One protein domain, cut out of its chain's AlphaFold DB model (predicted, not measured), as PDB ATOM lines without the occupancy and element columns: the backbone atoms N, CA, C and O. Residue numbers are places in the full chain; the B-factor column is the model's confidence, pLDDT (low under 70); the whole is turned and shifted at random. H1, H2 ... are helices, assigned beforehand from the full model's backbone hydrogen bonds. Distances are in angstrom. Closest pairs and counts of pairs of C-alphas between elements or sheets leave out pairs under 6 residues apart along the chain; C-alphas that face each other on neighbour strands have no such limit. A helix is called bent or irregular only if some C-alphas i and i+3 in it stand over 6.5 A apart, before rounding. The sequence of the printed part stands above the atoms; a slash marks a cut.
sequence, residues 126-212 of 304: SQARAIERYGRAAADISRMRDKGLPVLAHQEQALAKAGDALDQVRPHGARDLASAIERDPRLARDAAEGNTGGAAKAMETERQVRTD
ATOM      1  N   SER A 126     220.331 187.398 330.636       88.19
ATOM      2  CA  SER A 126     221.117 188.302 331.487       88.19
ATOM      3  C   SER A 126     220.747 189.777 331.298       88.19
ATOM      4  O   SER A 126     220.605 190.505 332.278       88.19
ATOM      5  N   GLN A 127     220.536 190.211 330.054       90.69
ATOM      6  CA  GLN A 127     220.132 191.577 329.730       90.69
ATOM      7  C   GLN A 127     218.694 191.845 330.177       90.69
ATOM      8  O   GLN A 127     218.440 192.885 330.777       90.69
ATOM      9  N   ALA A 128     217.775 190.898 329.966       92.62
ATOM     10  CA  ALA A 128     216.404 191.000 330.467       92.62
ATOM     11  C   ALA A 128     216.392 191.203 331.989       92.62
ATOM     12  O   ALA A 128     215.800 192.156 332.488       92.62
ATOM     13  N   ARG A 129     217.140 190.379 332.732       94.31
ATOM     14  CA  ARG A 129     217.252 190.513 334.193       94.31
ATOM     15  C   ARG A 129     217.886 191.832 334.632       94.31
ATOM     16  O   ARG A 129     217.486 192.377 335.658       94.31
ATOM     17  N   ALA A 130     218.870 192.346 333.896       95.56
ATOM     18  CA  ALA A 130     219.478 193.637 334.207       95.56
ATOM     19  C   ALA A 130     218.493 194.801 333.989       95.56
ATOM     20  O   ALA A 130     218.362 195.660 334.861       95.56
ATOM     21  N   ILE A 131     217.741 194.779 332.883       96.25
ATOM     22  CA  ILE A 131     216.680 195.755 332.597       96.25
ATOM     23  C   ILE A 131     215.569 195.674 333.651       96.25
ATOM     24  O   ILE A 131     215.129 196.708 334.140       96.25
ATOM     25  N   GLU A 132     215.155 194.471 334.054       96.56
ATOM     26  CA  GLU A 132     214.142 194.257 335.098       96.56
ATOM     27  C   GLU A 132     214.572 194.871 336.441       96.56
ATOM     28  O   GLU A 132     213.815 195.609 337.073       96.56
ATOM     29  N   ARG A 133     215.821 194.625 336.862       96.50
ATOM     30  CA  ARG A 133     216.379 195.192 338.103       96.50
ATOM     31  C   ARG A 133     216.439 196.715 338.056       96.50
ATOM     32  O   ARG A 133     216.059 197.360 339.034       96.50
ATOM     33  N   TYR A 134     216.890 197.274 336.935       97.31
ATOM     34  CA  TYR A 134     216.919 198.719 336.735       97.31
ATOM     35  C   TYR A 134     215.507 199.309 336.765       97.31
ATOM     36  O   TYR A 134     215.246 200.251 337.509       97.31
ATOM     37  N   GLY A 135     214.578 198.707 336.016       96.19
ATOM     38  CA  GLY A 135     213.173 199.101 335.966       96.19
ATOM     39  C   GLY A 135     212.528 199.107 337.347       96.19
ATOM     40  O   GLY A 135     211.874 200.079 337.712       96.19
ATOM     41  N   ARG A 136     212.792 198.087 338.174       96.62
ATOM     42  CA  ARG A 136     212.278 198.015 339.549       96.62
ATOM     43  C   ARG A 136     212.797 199.144 340.438       96.62
ATOM     44  O   ARG A 136     212.001 199.735 341.166       96.62
ATOM     45  N   ALA A 137     214.094 199.445 340.381       96.88
ATOM     46  CA  ALA A 137     214.680 200.547 341.144       96.88
ATOM     47  C   ALA A 137     214.141 201.909 340.667       96.88
ATOM     48  O   ALA A 137     213.735 202.738 341.480       96.88
ATOM     49  N   ALA A 138     214.050 202.107 339.349       95.44
ATOM     50  CA  ALA A 138     213.498 203.320 338.752       95.44
ATOM     51  C   ALA A 138     212.017 203.512 339.113       95.44
ATOM     52  O   ALA A 138     211.618 204.599 339.521       95.44
ATOM     53  N   ALA A 139     211.206 202.455 339.031       94.75
ATOM     54  CA  ALA A 139     209.792 202.499 339.384       94.75
ATOM     55  C   ALA A 139     209.571 202.795 340.875       94.75
ATOM     56  O   ALA A 139     208.605 203.473 341.220       94.75
ATOM     57  N   ASP A 140     210.446 202.312 341.761       93.69
ATOM     58  CA  ASP A 140     210.373 202.624 343.190       93.69
ATOM     59  C   ASP A 140     210.647 204.104 343.474       93.69
ATOM     60  O   ASP A 140     209.857 204.761 344.152       93.69
ATOM     61  N   ILE A 141     211.693 204.656 342.855       93.50
ATOM     62  CA  ILE A 141     212.010 206.086 342.933       93.50
ATOM     63  C   ILE A 141     210.866 206.932 342.365       93.50
ATOM     64  O   ILE A 141     210.466 207.917 342.988       93.50
ATOM     65  N   SER A 142     210.302 206.547 341.217       91.69
ATOM     66  CA  SER A 142     209.155 207.249 340.633       91.69
ATOM     67  C   SER A 142     207.948 207.236 341.570       91.69
ATOM     68  O   SER A 142     207.356 208.283 341.790       91.69
ATOM     69  N   ARG A 143     207.633 206.108 342.227       91.81
ATOM     70  CA  ARG A 143     206.543 206.050 343.220       91.81
ATOM     71  C   ARG A 143     206.775 206.960 344.424       91.81
ATOM     72  O   ARG A 143     205.810 207.513 344.944       91.81
ATOM     73  N   MET A 144     208.016 207.087 344.894       93.06
ATOM     74  CA  MET A 144     208.342 208.010 345.986       93.06
ATOM     75  C   MET A 144     208.070 209.453 345.567       93.06
ATOM     76  O   MET A 144     207.367 210.172 346.274       93.06
ATOM     77  N   ARG A 145     208.541 209.835 344.374       91.00
ATOM     78  CA  ARG A 145     208.322 211.171 343.801       91.00
ATOM     79  C   ARG A 145     206.842 211.466 343.562       91.00
ATOM     80  O   ARG A 145     206.385 212.533 343.951       91.00
ATOM     81  N   ASP A 146     206.093 210.509 343.017       91.38
ATOM     82  CA  ASP A 146     204.648 210.630 342.780       91.38
ATOM     83  C   ASP A 146     203.873 210.863 344.090       91.38
ATOM     84  O   ASP A 146     202.859 211.557 344.107       91.38
ATOM     85  N   LYS A 147     204.361 210.309 345.208       92.69
ATOM     86  CA  LYS A 147     203.794 210.502 346.552       92.69
ATOM     87  C   LYS A 147     204.335 211.737 347.280       92.69
ATOM     88  O   LYS A 147     203.984 211.947 348.438       92.69
ATOM     89  N   GLY A 148     205.210 212.523 346.650       92.56
ATOM     90  CA  GLY A 148     205.878 213.664 347.282       92.56
ATOM     91  C   GLY A 148     206.822 213.276 348.425       92.56
ATOM     92  O   GLY A 148     207.131 214.109 349.275       92.56
ATOM     93  N   LEU A 149     207.262 212.016 348.477       92.81
ATOM     94  CA  LEU A 149     208.172 211.513 349.500       92.81
ATOM     95  C   LEU A 149     209.634 211.711 349.064       92.81
ATOM     96  O   LEU A 149     209.945 211.582 347.875       92.81
ATOM     97  N   PRO A 150     210.555 211.978 350.006       91.88
ATOM     98  CA  PRO A 150     211.973 212.078 349.690       91.88
ATOM     99  C   PRO A 150     212.512 210.727 349.214       91.88
ATOM    100  O   PRO A 150     212.220 209.686 349.803       91.88
ATOM    101  N   VAL A 151     213.326 210.744 348.157       92.00
ATOM    102  CA  VAL A 151     214.034 209.544 347.694       92.00
ATOM    103  C   VAL A 151     215.102 209.190 348.724       92.00
ATOM    104  O   VAL A 151     215.892 210.038 349.134       92.00
ATOM    105  N   LEU A 152     215.103 207.940 349.176       94.25
ATOM    106  CA  LEU A 152     216.008 207.476 350.222       94.25
ATOM    107  C   LEU A 152     217.371 207.117 349.617       94.25
ATOM    108  O   LEU A 152     217.441 206.544 348.532       94.25
ATOM    109  N   ALA A 153     218.460 207.363 350.351       93.62
ATOM    110  CA  ALA A 153     219.823 207.112 349.864       93.62
ATOM    111  C   ALA A 153     220.045 205.665 349.377       93.62
ATOM    112  O   ALA A 153     220.747 205.427 348.398       93.62
ATOM    113  N   HIS A 154     219.406 204.678 350.013       90.94
ATOM    114  CA  HIS A 154     219.508 203.284 349.576       90.94
ATOM    115  C   HIS A 154     218.775 203.011 348.251       90.94
ATOM    116  O   HIS A 154     219.168 202.103 347.526       90.94
ATOM    117  N   GLN A 155     217.733 203.779 347.913       91.62
ATOM    118  CA  GLN A 155     217.044 203.677 346.623       91.62
ATOM    119  C   GLN A 155     217.927 204.239 345.507       91.62
ATOM    120  O   GLN A 155     218.043 203.621 344.451       91.62
ATOM    121  N   GLU A 156     218.616 205.354 345.765       93.00
ATOM    122  CA  GLU A 156     219.608 205.909 344.837       93.00
ATOM    123  C   GLU A 156     220.765 204.931 344.613       93.00
ATOM    124  O   GLU A 156     221.119 204.642 343.470       93.00
ATOM    125  N   GLN A 157     221.295 204.339 345.689       95.38
ATOM    126  CA  GLN A 157     222.321 203.296 345.600       95.38
ATOM    127  C   GLN A 157     221.821 202.050 344.861       95.38
ATOM    128  O   GLN A 157     222.568 201.455 344.083       95.38
ATOM    129  N   ALA A 158     220.566 201.644 345.071       94.31
ATOM    130  CA  ALA A 158     219.972 200.514 344.365       94.31
ATOM    131  C   ALA A 158     219.842 200.789 342.861       94.31
ATOM    132  O   ALA A 158     220.164 199.908 342.060       94.31
ATOM    133  N   LEU A 159     219.425 202.000 342.473       96.12
ATOM    134  CA  LEU A 159     219.365 202.411 341.071       96.12
ATOM    135  C   LEU A 159     220.761 202.464 340.449       96.12
ATOM    136  O   LEU A 159     220.949 201.914 339.367       96.12
ATOM    137  N   ALA A 160     221.738 203.055 341.141       96.31
ATOM    138  CA  ALA A 160     223.124 203.116 340.680       96.31
ATOM    139  C   ALA A 160     223.694 201.709 340.450       96.31
ATOM    140  O   ALA A 160     224.130 201.390 339.350       96.31
ATOM    141  N   LYS A 161     223.559 200.815 341.436       96.00
ATOM    142  CA  LYS A 161     224.016 199.423 341.334       96.00
ATOM    143  C   LYS A 161     223.312 198.646 340.217       96.00
ATOM    144  O   LYS A 161     223.929 197.808 339.561       96.00
ATOM    145  N   ALA A 162     222.014 198.878 340.015       96.62
ATOM    146  CA  ALA A 162     221.280 198.277 338.906       96.62
ATOM    147  C   ALA A 162     221.744 198.834 337.550       96.62
ATOM    148  O   ALA A 162     221.822 198.077 336.583       96.62
ATOM    149  N   GLY A 163     222.090 200.123 337.498       96.50
ATOM    150  CA  GLY A 163     222.716 200.777 336.353       96.50
ATOM    151  C   GLY A 163     224.066 200.157 336.011       96.50
ATOM    152  O   GLY A 163     224.243 199.698 334.888       96.50
ATOM    153  N   ASP A 164     224.959 200.022 336.991       96.31
ATOM    154  CA  ASP A 164     226.277 199.405 336.805       96.31
ATOM    155  C   ASP A 164     226.158 197.970 336.273       96.31
ATOM    156  O   ASP A 164     226.856 197.571 335.341       96.31
ATOM    157  N   ALA A 165     225.229 197.184 336.831       94.62
ATOM    158  CA  ALA A 165     224.969 195.823 336.369       94.62
ATOM    159  C   ALA A 165     224.419 195.781 334.932       94.62
ATOM    160  O   ALA A 165     224.726 194.855 334.181       94.62
ATOM    161  N   LEU A 166     223.608 196.767 334.538       95.56
ATOM    162  CA  LEU A 166     223.117 196.890 333.166       95.56
ATOM    163  C   LEU A 166     224.235 197.299 332.205       95.56
ATOM    164  O   LEU A 166     224.339 196.717 331.125       95.56
ATOM    165  N   ASP A 167     225.101 198.221 332.618       95.50
ATOM    166  CA  ASP A 167     226.241 198.682 331.828       95.50
ATOM    167  C   ASP A 167     227.288 197.580 331.600       95.50
ATOM    168  O   ASP A 167     227.882 197.509 330.522       95.50
ATOM    169  N   GLN A 168     227.453 196.662 332.560       93.94
ATOM    170  CA  GLN A 168     228.291 195.465 332.400       93.94
ATOM    171  C   GLN A 168     227.786 194.521 331.302       93.94
ATOM    172  O   GLN A 168     228.588 193.888 330.616       93.94
ATOM    173  N   VAL A 169     226.465 194.404 331.128       93.88
ATOM    174  CA  VAL A 169     225.868 193.555 330.082       93.88
ATOM    175  C   VAL A 169     225.811 194.290 328.744       93.88
ATOM    176  O   VAL A 169     225.983 193.683 327.686       93.88
ATOM    177  N   ARG A 170     225.554 195.600 328.778       91.81
ATOM    178  CA  ARG A 170     225.428 196.451 327.598       91.81
ATOM    179  C   ARG A 170     226.053 197.816 327.880       91.81
ATOM    180  O   ARG A 170     225.457 198.581 328.632       91.81
ATOM    181  N   PRO A 171     227.156 198.187 327.207       93.12
ATOM    182  CA  PRO A 171     227.768 199.499 327.381       93.12
ATOM    183  C   PRO A 171     226.767 200.645 327.184       93.12
ATOM    184  O   PRO A 171     226.071 200.697 326.165       93.12
ATOM    185  N   HIS A 172     226.732 201.571 328.147       93.69
ATOM    186  CA  HIS A 172     225.801 202.707 328.214       93.69
ATOM    187  C   HIS A 172     224.312 202.331 328.311       93.69
ATOM    188  O   HIS A 172     223.449 203.180 328.078       93.69
ATOM    189  N   GLY A 173     223.990 201.083 328.656       94.25
ATOM    190  CA  GLY A 173     222.623 200.617 328.831       94.25
ATOM    191  C   GLY A 173     221.864 201.386 329.912       94.25
ATOM    192  O   GLY A 173     220.704 201.723 329.696       94.25
ATOM    193  N   ALA A 174     222.498 201.733 331.033       95.88
ATOM    194  CA  ALA A 174     221.864 202.527 332.085       95.88
ATOM    195  C   ALA A 174     221.439 203.907 331.569       95.88
ATOM    196  O   ALA A 174     220.305 204.332 331.785       95.88
ATOM    197  N   ARG A 175     222.319 204.576 330.814       95.44
ATOM    198  CA  ARG A 175     222.031 205.876 330.192       95.44
ATOM    199  C   ARG A 175     220.907 205.776 329.164       95.44
ATOM    200  O   ARG A 175     219.969 206.564 329.214       95.44
ATOM    201  N   ASP A 176     221.001 204.806 328.258       95.81
ATOM    202  CA  ASP A 176     220.013 204.604 327.197       95.81
ATOM    203  C   ASP A 176     218.632 204.246 327.802       95.81
ATOM    204  O   ASP A 176     217.602 204.745 327.355       95.81
ATOM    205  N   LEU A 177     218.586 203.448 328.878       96.19
ATOM    206  CA  LEU A 177     217.337 203.103 329.568       96.19
ATOM    207  C   LEU A 177     216.774 204.270 330.389       96.19
ATOM    208  O   LEU A 177     215.561 204.473 330.405       96.19
ATOM    209  N   ALA A 178     217.628 205.063 331.041       95.81
ATOM    210  CA  ALA A 178     217.207 206.267 331.752       95.81
ATOM    211  C   ALA A 178     216.528 207.266 330.805       95.81
ATOM    212  O   ALA A 178     215.414 207.707 331.082       95.81
ATOM    213  N   SER A 179     217.156 207.564 329.661       94.25
ATOM    214  CA  SER A 179     216.589 208.463 328.646       94.25
ATOM    215  C   SER A 179     215.296 207.916 328.033       94.25
ATOM    216  O   SER A 179     214.378 208.683 327.741       94.25
ATOM    217  N   ALA A 180     215.185 206.596 327.867       96.06
ATOM    218  CA  ALA A 180     213.941 205.964 327.438       96.06
ATOM    219  C   ALA A 180     212.810 206.151 328.468       96.06
ATOM    220  O   ALA A 180     211.717 206.573 328.093       96.06
ATOM    221  N   ILE A 181     213.077 205.892 329.753       95.38
ATOM    222  CA  ILE A 181     212.096 206.020 330.847       95.38
ATOM    223  C   ILE A 181     211.680 207.476 331.077       95.38
ATOM    224  O   ILE A 181     210.520 207.736 331.376       95.38
ATOM    225  N   GLU A 182     212.597 208.433 330.927       92.62
ATOM    226  CA  GLU A 182     212.267 209.858 331.037       92.62
ATOM    227  C   GLU A 182     211.208 210.276 330.006       92.62
ATOM    228  O   GLU A 182     210.350 211.105 330.303       92.62
ATOM    229  N   ARG A 183     211.228 209.670 328.810       90.56
ATOM    230  CA  ARG A 183     210.226 209.937 327.768       90.56
ATOM    231  C   ARG A 183     208.962 209.111 327.902       90.56
ATOM    232  O   ARG A 183     207.882 209.638 327.661       90.56
ATOM    233  N   ASP A 184     209.089 207.837 328.253       94.19
ATOM    234  CA  ASP A 184     207.942 206.989 328.554       94.19
ATOM    235  C   ASP A 184     208.102 206.339 329.936       94.19
ATOM    236  O   ASP A 184     208.687 205.253 330.058       94.19
ATOM    237  N   PRO A 185     207.546 206.971 330.989       93.69
ATOM    238  CA  PRO A 185     207.635 206.462 332.354       93.69
ATOM    239  C   PRO A 185     207.039 205.062 332.546       93.69
ATOM    240  O   PRO A 185     207.379 204.381 333.518       93.69
ATOM    241  N   ARG A 186     206.168 204.598 331.634       94.69
ATOM    242  CA  ARG A 186     205.564 203.255 331.703       94.69
ATOM    243  C   ARG A 186     206.607 202.159 331.521       94.69
ATOM    244  O   ARG A 186     206.510 201.132 332.186       94.69
ATOM    245  N   LEU A 187     207.666 202.423 330.752       95.06
ATOM    246  CA  LEU A 187     208.752 201.469 330.512       95.06
ATOM    247  C   LEU A 187     209.433 201.004 331.803       95.06
ATOM    248  O   LEU A 187     209.893 199.866 331.868       95.06
ATOM    249  N   ALA A 188     209.487 201.849 332.838       94.50
ATOM    250  CA  ALA A 188     210.036 201.456 334.134       94.50
ATOM    251  C   ALA A 188     209.152 200.415 334.837       94.50
ATOM    252  O   ALA A 188     209.671 199.457 335.410       94.50
ATOM    253  N   ARG A 189     207.825 200.599 334.784       94.06
ATOM    254  CA  ARG A 189     206.844 199.688 335.394       94.06
ATOM    255  C   ARG A 189     206.805 198.363 334.636       94.06
ATOM    256  O   ARG A 189     207.006 197.324 335.251       94.06
ATOM    257  N   ASP A 190     206.703 198.420 333.311       94.75
ATOM    258  CA  ASP A 190     206.698 197.237 332.445       94.75
ATOM    259  C   ASP A 190     207.975 196.405 332.627       94.75
ATOM    260  O   ASP A 190     207.922 195.188 332.804       94.75
ATOM    261  N   ALA A 191     209.140 197.064 332.664       94.75
ATOM    262  CA  ALA A 191     210.406 196.393 332.931       94.75
ATOM    263  C   ALA A 191     210.433 195.747 334.323       94.75
ATOM    264  O   ALA A 191     210.899 194.617 334.446       94.75
ATOM    265  N   ALA A 192     209.922 196.426 335.357       93.94
ATOM    266  CA  ALA A 192     209.853 195.892 336.720       93.94
ATOM    267  C   ALA A 192     208.942 194.656 336.839       93.94
ATOM    268  O   ALA A 192     209.188 193.800 337.685       93.94
ATOM    269  N   GLU A 193     207.914 194.564 335.994       93.19
ATOM    270  CA  GLU A 193     206.995 193.422 335.890       93.19
ATOM    271  C   GLU A 193     207.552 192.284 335.012       93.19
ATOM    272  O   GLU A 193     206.928 191.234 334.868       93.19
ATOM    273  N   GLY A 194     208.747 192.465 334.438       90.31
ATOM    274  CA  GLY A 194     209.420 191.487 333.583       90.31
ATOM    275  C   GLY A 194     209.144 191.661 332.086       90.31
ATOM    276  O   GLY A 194     209.788 190.994 331.268       90.31
ATOM    277  N   ASN A 195     208.277 192.598 331.689       93.00
ATOM    278  CA  ASN A 195     208.063 192.976 330.292       93.00
ATOM    279  C   ASN A 195     209.185 193.908 329.797       93.00
ATOM    280  O   ASN A 195     209.035 195.112 329.596       93.00
ATOM    281  N   THR A 196     210.361 193.320 329.598       93.00
ATOM    282  CA  THR A 196     211.599 194.045 329.268       93.00
ATOM    283  C   THR A 196     211.777 194.313 327.772       93.00
ATOM    284  O   THR A 196     212.673 195.063 327.383       93.00
ATOM    285  N   GLY A 197     210.917 193.747 326.916       92.25
ATOM    286  CA  GLY A 197     211.021 193.879 325.460       92.25
ATOM    287  C   GLY A 197     210.811 195.312 324.966       92.25
ATOM    288  O   GLY A 197     211.566 195.784 324.114       92.25
ATOM    289  N   GLY A 198     209.831 196.030 325.526       93.38
ATOM    290  CA  GLY A 198     209.590 197.443 325.204       93.38
ATOM    291  C   GLY A 198     210.768 198.330 325.610       93.38
ATOM    292  O   GLY A 198     211.281 199.099 324.797       93.38
ATOM    293  N   ALA A 199     211.265 198.138 326.835       93.62
ATOM    294  CA  ALA A 199     212.432 198.843 327.352       93.62
ATOM    295  C   ALA A 199     213.685 198.581 326.501       93.62
ATOM    296  O   ALA A 199     214.378 199.522 326.130       93.62
ATOM    297  N   ALA A 200     213.940 197.333 326.099       93.69
ATOM    298  CA  ALA A 200     215.076 196.995 325.244       93.69
ATOM    299  C   ALA A 200     215.006 197.659 323.858       93.69
ATOM    300  O   ALA A 200     216.022 198.148 323.359       93.69
ATOM    301  N   LYS A 201     213.816 197.717 323.244       93.94
ATOM    302  CA  LYS A 201     213.605 198.423 321.969       93.94
ATOM    303  C   LYS A 201     213.825 199.928 322.119       93.94
ATOM    304  O   LYS A 201     214.494 200.526 321.280       93.94
ATOM    305  N   ALA A 202     213.322 200.527 323.195       94.00
ATOM    306  CA  ALA A 202     213.535 201.943 323.477       94.00
ATOM    307  C   ALA A 202     215.017 202.259 323.751       94.00
ATOM    308  O   ALA A 202     215.557 203.220 323.222       94.00
ATOM    309  N   MET A 203     215.735 201.404 324.479       94.69
ATOM    310  CA  MET A 203     217.186 201.552 324.651       94.69
ATOM    311  C   MET A 203     217.948 201.491 323.323       94.69
ATOM    312  O   MET A 203     218.991 202.121 323.165       94.69
ATOM    313  N   GLU A 204     217.470 200.703 322.361       92.31
ATOM    314  CA  GLU A 204     218.089 200.626 321.042       92.31
ATOM    315  C   GLU A 204     217.879 201.908 320.236       92.31
ATOM    316  O   GLU A 204     218.824 202.390 319.608       92.31
ATOM    317  N   THR A 205     216.692 202.513 320.301       92.69
ATOM    318  CA  THR A 205     216.471 203.823 319.677       92.69
ATOM    319  C   THR A 205     217.331 204.900 320.340       92.69
ATOM    320  O   THR A 205     217.933 205.707 319.630       92.69
ATOM    321  N   GLU A 206     217.509 204.855 321.662       93.94
ATOM    322  CA  GLU A 206     218.418 205.757 322.382       93.94
ATOM    323  C   GLU A 206     219.879 205.586 321.998       93.94
ATOM    324  O   GLU A 206     220.573 206.565 321.708       93.94
ATOM    325  N   ARG A 207     220.336 204.338 321.887       93.19
ATOM    326  CA  ARG A 207     221.681 204.034 321.395       93.19
ATOM    327  C   ARG A 207     221.916 204.645 320.018       93.19
ATOM    328  O   ARG A 207     222.987 205.202 319.767       93.19
ATOM    329  N   GLN A 208     220.934 204.540 319.126       91.31
ATOM    330  CA  GLN A 208     221.038 205.081 317.775       91.31
ATOM    331  C   GLN A 208     221.119 206.607 317.797       91.31
ATOM    332  O   GLN A 208     222.011 207.158 317.168       91.31
ATOM    333  N   VAL A 209     220.280 207.288 318.578       90.81
ATOM    334  CA  VAL A 209     220.342 208.752 318.761       90.81
ATOM    335  C   VAL A 209     221.698 209.196 319.332       90.81
ATOM    336  O   VAL A 209     222.267 210.212 318.928       90.81
ATOM    337  N   ARG A 210     222.265 208.411 320.250       88.62
ATOM    338  CA  ARG A 210     223.585 208.670 320.836       88.62
ATOM    339  C   ARG A 210     224.748 208.394 319.881       88.62
ATOM    340  O   ARG A 210     225.809 208.979 320.059       88.62
ATOM    341  N   THR A 211     224.589 207.523 318.892       88.50
ATOM    342  CA  THR A 211     225.688 207.137 317.985       88.50
ATOM    343  C   THR A 211     225.630 207.892 316.660       88.50
ATOM    344  O   THR A 211     226.666 208.222 316.097       88.50
ATOM    345  N   ASP A 212     224.426 208.203 316.186       91.44
ATOM    346  CA  ASP A 212     224.162 208.816 314.890       91.44
ATOM    347  C   ASP A 212     223.801 210.307 315.060       91.44
ATOM    348  O   ASP A 212     222.736 210.628 315.608       91.44
TER     349      ASP A 212
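This is residues 126 to 212 of the 304 residues of an uncharacterized protein of Sphingomonas parapaucimobilis NBRC 15100 (UniProt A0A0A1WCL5). A long helical hairpin, H1 and H2, has three further helices gathered round the part where H1 begins and H2 ends: H4 packs on the side of H1 away from H2, H3 crosses from the end of H2, and H5 crosses H3 nearly at a right angle and meets the first turns of H1. The link of the hairpin, residues 147 to 152, lies toward one end of the long axis, and the last residues of H5 lie toward the other. The printed part has 87 residues with five named helices, in the order H1, H2, H3, H4, H5, and no named strand; the class is all helix. The whole is compact, with a radius of gyration of the C-alphas of 12.1 A, and its outline is elongated, with spans of 38 by 23 by 23 A.

H1, residues 126 to 146, is the longest helix with 21 residues; it begins at C-alpha 126, at (221.117, 188.302, 331.487), and measures 30.0 A from first to last C-alpha. H2, residues 153 to 169, measures 24.7 A and begins at C-alpha 153, at (219.823, 207.112, 349.864). H3 follows with residues 173 to 183, 15.5 A long. H4, residues 186 to 192, is a helix of 7 residues and measures 9.9 A. H5, residues 196 to 211, measures 22.3 A and ends at C-alpha 211, at (225.688, 207.137, 317.985). No helix is bent or irregular.

H1 and H2 form a helical hairpin: they touch and run opposite ways at a shallow tilt of 25 degrees, and their closest C-alphas, those of Tyr 134 and Ala 162, are 4.9 A apart. H1 touches H4 with residues 131 to 139 alone, opposite ways at a steep tilt of 58 degrees; the closest C-alphas are those of Arg 136 and Ala 192, 4.3 A apart. Residues 128 to 132 of H1 touch residues 196 to 200 of H5, and the two helices stand about perpendicular, at 89 degrees, with the C-alphas of Ala 128 and Thr 196 closest at 5.8 A. H1 and H3 are close but not clearly touching; their closest C-alphas, those of Tyr 134 and Ala 174, are 7.8 A apart. H2 touches H3 with residues 163 to 167 alone, at a steep tilt of 60 degrees, and the C-alphas of Gly 163 and Ala 174 are the closest at 4.7 A. H3 and H5 touch about perpendicular, at 79 degrees, and the C-alphas of Asp 176 and Met 203 are the closest at 4.9 A. H3 and H4 touch only at the corner by their link, and only just, with 3 pairs of C-alphas within 8 A; the closest are those of Ile 181 and Leu 187, 5.7 A apart. H5 touches H4 with residues 196 to 199 alone, at a steep tilt of 60 degrees, with the C-alphas of Leu 187 and Ala 199 closest at 5.5 A. H2 is apart from H4 and from H5. The packing of the helices is mostly crossed, with 1 of 6 touching pairs at a shallow tilt when the corner pair H3 and H4 is left out. In H1, H3, H4 and H5 every O i to N i+4 pair is within hydrogen-bond range; in H2 it is 12 of 13.

The two C-alphas farthest apart are those of Leu 149 and Asp 212, at 38.2 A, and the first and last printed C-alphas, Ser 126 and Asp 212, are 26.6 A apart. The printed part has no cut. The links from H2 to H3, H3 to H4 and H4 to H5 are tight, the link from H1 to H2, of 6 residues, is short, and no link is long. The mean pLDDT of the printed part is 93.8, and no printed residue is under 70.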